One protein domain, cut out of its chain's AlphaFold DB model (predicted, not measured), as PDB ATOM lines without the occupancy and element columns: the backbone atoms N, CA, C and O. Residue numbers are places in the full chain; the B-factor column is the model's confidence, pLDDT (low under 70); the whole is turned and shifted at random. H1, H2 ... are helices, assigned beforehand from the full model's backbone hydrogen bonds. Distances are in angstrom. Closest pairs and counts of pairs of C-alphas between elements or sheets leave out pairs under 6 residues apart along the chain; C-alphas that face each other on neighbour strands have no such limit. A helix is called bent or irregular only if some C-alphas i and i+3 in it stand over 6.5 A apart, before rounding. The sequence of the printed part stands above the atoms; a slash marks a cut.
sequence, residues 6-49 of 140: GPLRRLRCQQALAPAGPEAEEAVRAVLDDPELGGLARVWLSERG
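AT A GLANCE: This is residues 6 to 49 of the 140 residues of an uncharacterized protein of Streptomyces sp. SID7760 (UniProt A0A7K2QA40). Three short helices run back and forth, with their centres in a triangle: H2 and H3 fold back on each other as a helical hairpin, and H1 runs near H3 in the same direction. The contacts between the helices are few; H1 comes close to H3 without clearly touching it, while residues 30 to 37 make the turn of the hairpin. The printed part has 44 residues with three named helices, in the order H1, H2, H3, and no named strand, and its class is all helix. The whole is compact, with a radius of gyration of the C-alphas of 9.7 A and a rounded outline of 26 by 21 by 15 A.

HOW THE PARTS SIT: Begin at Gly 6, where H1, residues 6 to 17, starts. A tight link of 4 residues, 18 to 21, takes you to H2, residues 22 to 29. H1 and H2 are apart, but only just, with their closest C-alphas at 8.0 A. Go on through the short link of 8 residues, 30 to 37, to reach H3, residues 38 to 47. H2 and H3 touch and form a helical hairpin; look at Val 28 and Ala 41, whose C-alphas, the closest of the two helices, are 5.5 A apart. They run opposite ways at a shallow tilt of 32 degrees, only just short of steep. Now compare H3 with H1: they are close but not clearly touching, and their closest C-alphas, those of Gln 14 and Leu 40, are 7.0 A apart. These two run the same way at a shallow tilt of 29 degrees. In H1 and H3 every O i to N i+4 pair is within hydrogen-bond range; in H2 it is 2 of 4.

IN THESE COORDINATES: Find C-alpha 6 at (-7.588, -27.868, -12.293); from there H1 runs 16.4 A to C-alpha 17 at (-23.024, -32.684, -9.334). H2 starts at C-alpha 22, at (-29.607, -41.114, -8.436), and measures 11.5 A to C-alpha 29. H2 is irregular, but only just: C-alphas 23 and 26 are 6.9 A apart, and its line is a rough one. H3 runs 14.3 A from C-alpha 38 to C-alpha 47 at (-23.002, -37.991, 1.407).

THE WHOLE: The two C-alphas farthest apart are those of Gly 6 and Gly 49, the first and last printed residues, at 27.4 A. The printed part has no cut, and neither link is long. In the B-factor column you will find a mean pLDDT of 95.1 for the printed part of this model, and no printed residue is under 70.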
ATOM      1  N   GLY A   6      -7.075 -26.520 -12.561       94.31
ATOM      2  CA  GLY A   6      -7.588 -27.868 -12.293       94.31
ATOM      3  C   GLY A   6      -8.437 -27.968 -11.024       94.31
ATOM      4  O   GLY A   6      -9.595 -28.377 -11.135       94.31
ATOM      5  N   PRO A   7      -7.924 -27.524  -9.860       96.75
ATOM      6  CA  PRO A   7      -8.663 -27.580  -8.601       96.75
ATOM      7  C   PRO A   7     -10.019 -26.871  -8.673       96.75
ATOM      8  O   PRO A   7     -11.060 -27.449  -8.370       96.75
ATOM      9  N   LEU A   8     -10.038 -25.632  -9.176       96.00
ATOM     10  CA  LEU A   8     -11.273 -24.854  -9.290       96.00
ATOM     11  C   LEU A   8     -12.281 -25.500 -10.252       96.00
ATOM     12  O   LEU A   8     -13.485 -25.457 -10.002       96.00
ATOM     13  N   ARG A   9     -11.818 -26.115 -11.349       96.38
ATOM     14  CA  ARG A   9     -12.708 -26.860 -12.252       96.38
ATOM     15  C   ARG A   9     -13.317 -28.077 -11.558       96.38
ATOM     16  O   ARG A   9     -14.527 -28.249 -11.656       96.38
ATOM     17  N   ARG A  10     -12.524 -28.872 -10.832       96.19
ATOM     18  CA  ARG A  10     -13.024 -30.034 -10.078       96.19
ATOM     19  C   ARG A  10     -14.035 -29.635  -9.002       96.19
ATOM     20  O   ARG A  10     -15.102 -30.239  -8.944       96.19
ATOM     21  N   LEU A  11     -13.773 -28.565  -8.248       94.00
ATOM     22  CA  LEU A  11     -14.731 -28.016  -7.278       94.00
ATOM     23  C   LEU A  11     -16.051 -27.604  -7.945       94.00
ATOM     24  O   LEU A  11     -17.125 -27.965  -7.473       94.00
ATOM     25  N   ARG A  12     -15.991 -26.893  -9.076       95.38
ATOM     26  CA  ARG A  12     -17.198 -26.501  -9.824       95.38
ATOM     27  C   ARG A  12     -17.965 -27.711 -10.357       95.38
ATOM     28  O   ARG A  12     -19.192 -27.713 -10.310       95.38
ATOM     29  N   CYS A  13     -17.268 -28.746 -10.828       94.56
ATOM     30  CA  CYS A  13     -17.896 -30.008 -11.218       94.56
ATOM     31  C   CYS A  13     -18.592 -30.680 -10.026       94.56
ATOM     32  O   CYS A  13     -19.735 -31.104 -10.169       94.56
ATOM     33  N   GLN A  14     -17.960 -30.718  -8.850       93.50
ATOM     34  CA  GLN A  14     -18.574 -31.246  -7.628       93.50
ATOM     35  C   GLN A  14     -19.837 -30.458  -7.245       93.50
ATOM     36  O   GLN A  14     -20.876 -31.055  -6.976       93.50
ATOM     37  N   GLN A  15     -19.783 -29.125  -7.276       93.62
ATOM     38  CA  GLN A  15     -20.936 -28.262  -6.994       93.62
ATOM     39  C   GLN A  15     -22.078 -28.473  -8.000       93.62
ATOM     40  O   GLN A  15     -23.242 -28.506  -7.612       93.62
ATOM     41  N   ALA A  16     -21.756 -28.659  -9.283       93.69
ATOM     42  CA  ALA A  16     -22.741 -28.965 -10.322       93.69
ATOM     43  C   ALA A  16     -23.342 -30.375 -10.181       93.69
ATOM     44  O   ALA A  16     -24.490 -30.595 -10.562       93.69
ATOM     45  N   LEU A  17     -22.584 -31.318  -9.616       93.81
ATOM     46  CA  LEU A  17     -23.024 -32.684  -9.334       93.81
ATOM     47  C   LEU A  17     -23.843 -32.780  -8.031       93.81
ATOM     48  O   LEU A  17     -24.633 -33.705  -7.859       93.81
ATOM     49  N   ALA A  18     -23.699 -31.823  -7.111       91.62
ATOM     50  CA  ALA A  18     -24.427 -31.794  -5.843       91.62
ATOM     51  C   ALA A  18     -25.965 -31.879  -5.980       91.62
ATOM     52  O   ALA A  18     -26.554 -32.643  -5.214       91.62
ATOM     53  N   PRO A  19     -26.642 -31.194  -6.927       92.75
ATOM     54  CA  PRO A  19     -28.082 -31.359  -7.145       92.75
ATOM     55  C   PRO A  19     -28.457 -32.586  -7.992       92.75
ATOM     56  O   PRO A  19     -29.645 -32.826  -8.201       92.75
ATOM     57  N   ALA A  20     -27.490 -33.346  -8.519       93.00
ATOM     58  CA  ALA A  20     -27.786 -34.481  -9.384       93.00
ATOM     59  C   ALA A  20     -28.505 -35.606  -8.617       93.00
ATOM     60  O   ALA A  20     -28.173 -35.911  -7.462       93.00
ATOM     61  N   GLY A  21     -29.493 -36.204  -9.287       89.31
ATOM     62  CA  GLY A  21     -30.271 -37.329  -8.786       89.31
ATOM     63  C   GLY A  21     -29.522 -38.668  -8.851       89.31
ATOM     64  O   GLY A  21     -28.356 -38.715  -9.259       89.31
ATOM     65  N   PRO A  22     -30.181 -39.766  -8.441       90.62
ATOM     66  CA  PRO A  22     -29.607 -41.114  -8.436       90.62
ATOM     67  C   PRO A  22     -29.079 -41.578  -9.801       90.62
ATOM     68  O   PRO A  22     -28.177 -42.404  -9.865       90.62
ATOM     69  N   GLU A  23     -29.588 -41.017 -10.898       94.25
ATOM     70  CA  GLU A  23     -29.175 -41.337 -12.267       94.25
ATOM     71  C   GLU A  23     -27.693 -41.020 -12.526       94.25
ATOM     72  O   GLU A  23     -27.089 -41.579 -13.438       94.25
ATOM     73  N   ALA A  24     -27.088 -40.139 -11.721       96.06
ATOM     74  CA  ALA A  24     -25.666 -39.831 -11.806       96.06
ATOM     75  C   ALA A  24     -24.767 -40.904 -11.167       96.06
ATOM     76  O   ALA A  24     -23.569 -40.916 -11.445       96.06
ATOM     77  N   GLU A  25     -25.304 -41.798 -10.326       96.56
ATOM     78  CA  GLU A  25     -24.496 -42.723  -9.520       96.56
ATOM     79  C   GLU A  25     -23.579 -43.605 -10.377       96.56
ATOM     80  O   GLU A  25     -22.402 -43.749 -10.049       96.56
ATOM     81  N   GLU A  26     -24.070 -44.142 -11.496       96.81
ATOM     82  CA  GLU A  26     -23.266 -44.977 -12.400       96.81
ATOM     83  C   GLU A  26     -22.050 -44.211 -12.944       96.81
ATOM     84  O   GLU A  26     -20.919 -44.698 -12.884       96.81
ATOM     85  N   ALA A  27     -22.263 -42.973 -13.396       96.62
ATOM     86  CA  ALA A  27     -21.197 -42.119 -13.909       96.62
ATOM     87  C   ALA A  27     -20.193 -41.723 -12.814       96.62
ATOM     88  O   ALA A  27     -18.992 -41.652 -13.071       96.62
ATOM     89  N   VAL A  28     -20.664 -41.499 -11.584       97.44
ATOM     90  CA  VAL A  28     -19.795 -41.196 -10.437       97.44
ATOM     91  C   VAL A  28     -18.970 -42.418 -10.033       97.44
ATOM     92  O   VAL A  28     -17.776 -42.296  -9.764       97.44
ATOM     93  N   ARG A  29     -19.566 -43.614 -10.035       97.88
ATOM     94  CA  ARG A  29     -18.848 -44.862  -9.742       97.88
ATOM     95  C   ARG A  29     -17.789 -45.183 -10.795       97.88
ATOM     96  O   ARG A  29     -16.733 -45.695 -10.436       97.88
ATOM     97  N   ALA A  30     -18.027 -44.830 -12.058       97.81
ATOM     98  CA  ALA A  30     -17.090 -45.069 -13.155       97.81
ATOM     99  C   ALA A  30     -15.731 -44.359 -12.994       97.81
ATOM    100  O   ALA A  30     -14.763 -44.757 -13.637       97.81
ATOM    101  N   VAL A  31     -15.636 -43.334 -12.136       97.06
ATOM    102  CA  VAL A  31     -14.392 -42.581 -11.886       97.06
ATOM    103  C   VAL A  31     -13.769 -42.869 -10.514       97.06
ATOM    104  O   VAL A  31     -12.867 -42.153 -10.091       97.06
ATOM    105  N   LEU A  32     -14.211 -43.911  -9.798       97.31
ATOM    106  CA  LEU A  32     -13.667 -44.251  -8.473       97.31
ATOM    107  C   LEU A  32     -12.171 -44.589  -8.488       97.31
ATOM    108  O   LEU A  32     -11.487 -44.320  -7.497       97.31
ATOM    109  N   ASP A  33     -11.672 -45.147  -9.588       95.88
ATOM    110  CA  ASP A  33     -10.256 -45.496  -9.755       95.88
ATOM    111  C   ASP A  33      -9.424 -44.347 -10.345       95.88
ATOM    112  O   ASP A  33      -8.206 -44.462 -10.479       95.88
ATOM    113  N   ASP A  34     -10.060 -43.223 -10.690       95.75
ATOM    114  CA  ASP A  34      -9.346 -42.051 -11.178       95.75
ATOM    115  C   ASP A  34      -8.607 -41.361 -10.012       95.75
ATOM    116  O   ASP A  34      -9.218 -41.062  -8.978       95.75
ATOM    117  N   PRO A  35      -7.302 -41.075 -10.150       92.50
ATOM    118  CA  PRO A  35      -6.508 -40.494  -9.071       92.50
ATOM    119  C   PRO A  35      -6.887 -39.045  -8.732       92.50
ATOM    120  O   PRO A  35      -6.679 -38.622  -7.597       92.50
ATOM    121  N   GLU A  36      -7.433 -38.279  -9.682       93.38
ATOM    122  CA  GLU A  36      -7.830 -36.881  -9.477       93.38
ATOM    123  C   GLU A  36      -9.319 -36.735  -9.117       93.38
ATOM    124  O   GLU A  36      -9.706 -35.776  -8.450       93.38
ATOM    125  N   LEU A  37     -10.175 -37.651  -9.584       95.31
ATOM    126  CA  LEU A  37     -11.633 -37.568  -9.429       95.31
ATOM    127  C   LEU A  37     -12.190 -38.530  -8.377       95.31
ATOM    128  O   LEU A  37     -13.216 -38.237  -7.760       95.31
ATOM    129  N   GLY A  38     -11.516 -39.653  -8.130       96.12
ATOM    130  CA  GLY A  38     -12.008 -40.720  -7.264       96.12
ATOM    131  C   GLY A  38     -12.258 -40.273  -5.825       96.12
ATOM    132  O   GLY A  38     -13.173 -40.780  -5.172       96.12
ATOM    133  N   GLY A  39     -11.494 -39.297  -5.325       96.19
ATOM    134  CA  GLY A  39     -11.723 -38.706  -4.007       96.19
ATOM    135  C   GLY A  39     -13.070 -37.980  -3.922       96.19
ATOM    136  O   GLY A  39     -13.869 -38.253  -3.028       96.19
ATOM    137  N   LEU A  40     -13.363 -37.110  -4.892       95.94
ATOM    138  CA  LEU A  40     -14.630 -36.372  -4.967       95.94
ATOM    139  C   LEU A  40     -15.824 -37.297  -5.223       95.94
ATOM    140  O   LEU A  40     -16.893 -37.095  -4.648       95.94
ATOM    141  N   ALA A  41     -15.636 -38.338  -6.036       97.06
ATOM    142  CA  ALA A  41     -16.656 -39.352  -6.273       97.06
ATOM    143  C   ALA A  41     -17.049 -40.082  -4.979       97.06
ATOM    144  O   ALA A  41     -18.235 -40.249  -4.700       97.06
ATOM    145  N   ARG A  42     -16.065 -40.453  -4.146       97.38
ATOM    146  CA  ARG A  42     -16.317 -41.054  -2.826       97.38
ATOM    147  C   ARG A  42     -17.079 -40.107  -1.908       97.38
ATOM    148  O   ARG A  42     -18.049 -40.547  -1.303       97.38
ATOM    149  N   VAL A  43     -16.699 -38.826  -1.850       94.69
ATOM    150  CA  VAL A  43     -17.433 -37.812  -1.068       94.69
ATOM    151  C   VAL A  43     -18.899 -37.763  -1.502       94.69
ATOM    152  O   VAL A  43     -19.785 -37.931  -0.668       94.69
ATOM    153  N   TRP A  44     -19.159 -37.638  -2.807       96.00
ATOM    154  CA  TRP A  44     -20.522 -37.558  -3.337       96.00
ATOM    155  C   TRP A  44     -21.365 -38.803  -3.015       96.00
ATOM    156  O   TRP A  44     -22.528 -38.680  -2.627       96.00
ATOM    157  N   LEU A  45     -20.781 -40.000  -3.151       96.94
ATOM    158  CA  LEU A  45     -21.448 -41.272  -2.851       96.94
ATOM    159  C   LEU A  45     -21.725 -41.425  -1.346       96.94
ATOM    160  O   LEU A  45     -22.826 -41.815  -0.954       96.94
ATOM    161  N   SER A  46     -20.749 -41.098  -0.494       94.88
ATOM    162  CA  SER A  46     -20.882 -41.190   0.963       94.88
ATOM    163  C   SER A  46     -21.922 -40.218   1.520       94.88
ATOM    164  O   SER A  46     -22.720 -40.617   2.364       94.88
ATOM    165  N   GLU A  47     -21.982 -38.982   1.017       93.00
ATOM    166  CA  GLU A  47     -23.002 -37.991   1.407       93.00
ATOM    167  C   GLU A  47     -24.435 -38.455   1.103       93.00
ATOM    168  O   GLU A  47     -25.387 -38.014   1.745       93.00
ATOM    169  N   ARG A  48     -24.595 -39.372   0.144       94.19
ATOM    170  CA  ARG A  48     -25.882 -39.964  -0.251       94.19
ATOM    171  C   ARG A  48     -26.176 -41.300   0.424       94.19
ATOM    172  O   ARG A  48     -27.206 -41.903   0.141       94.19
ATOM    173  N   GLY A  49     -25.294 -41.770   1.304       94.25
ATOM    174  CA  GLY A  49     -25.445 -43.065   1.961       94.25
ATOM    175  C   GLY A  49     -25.371 -44.247   0.992       94.25
ATOM    176  O   GLY A  49     -25.957 -45.292   1.272       94.25
TER     177      GLY A  49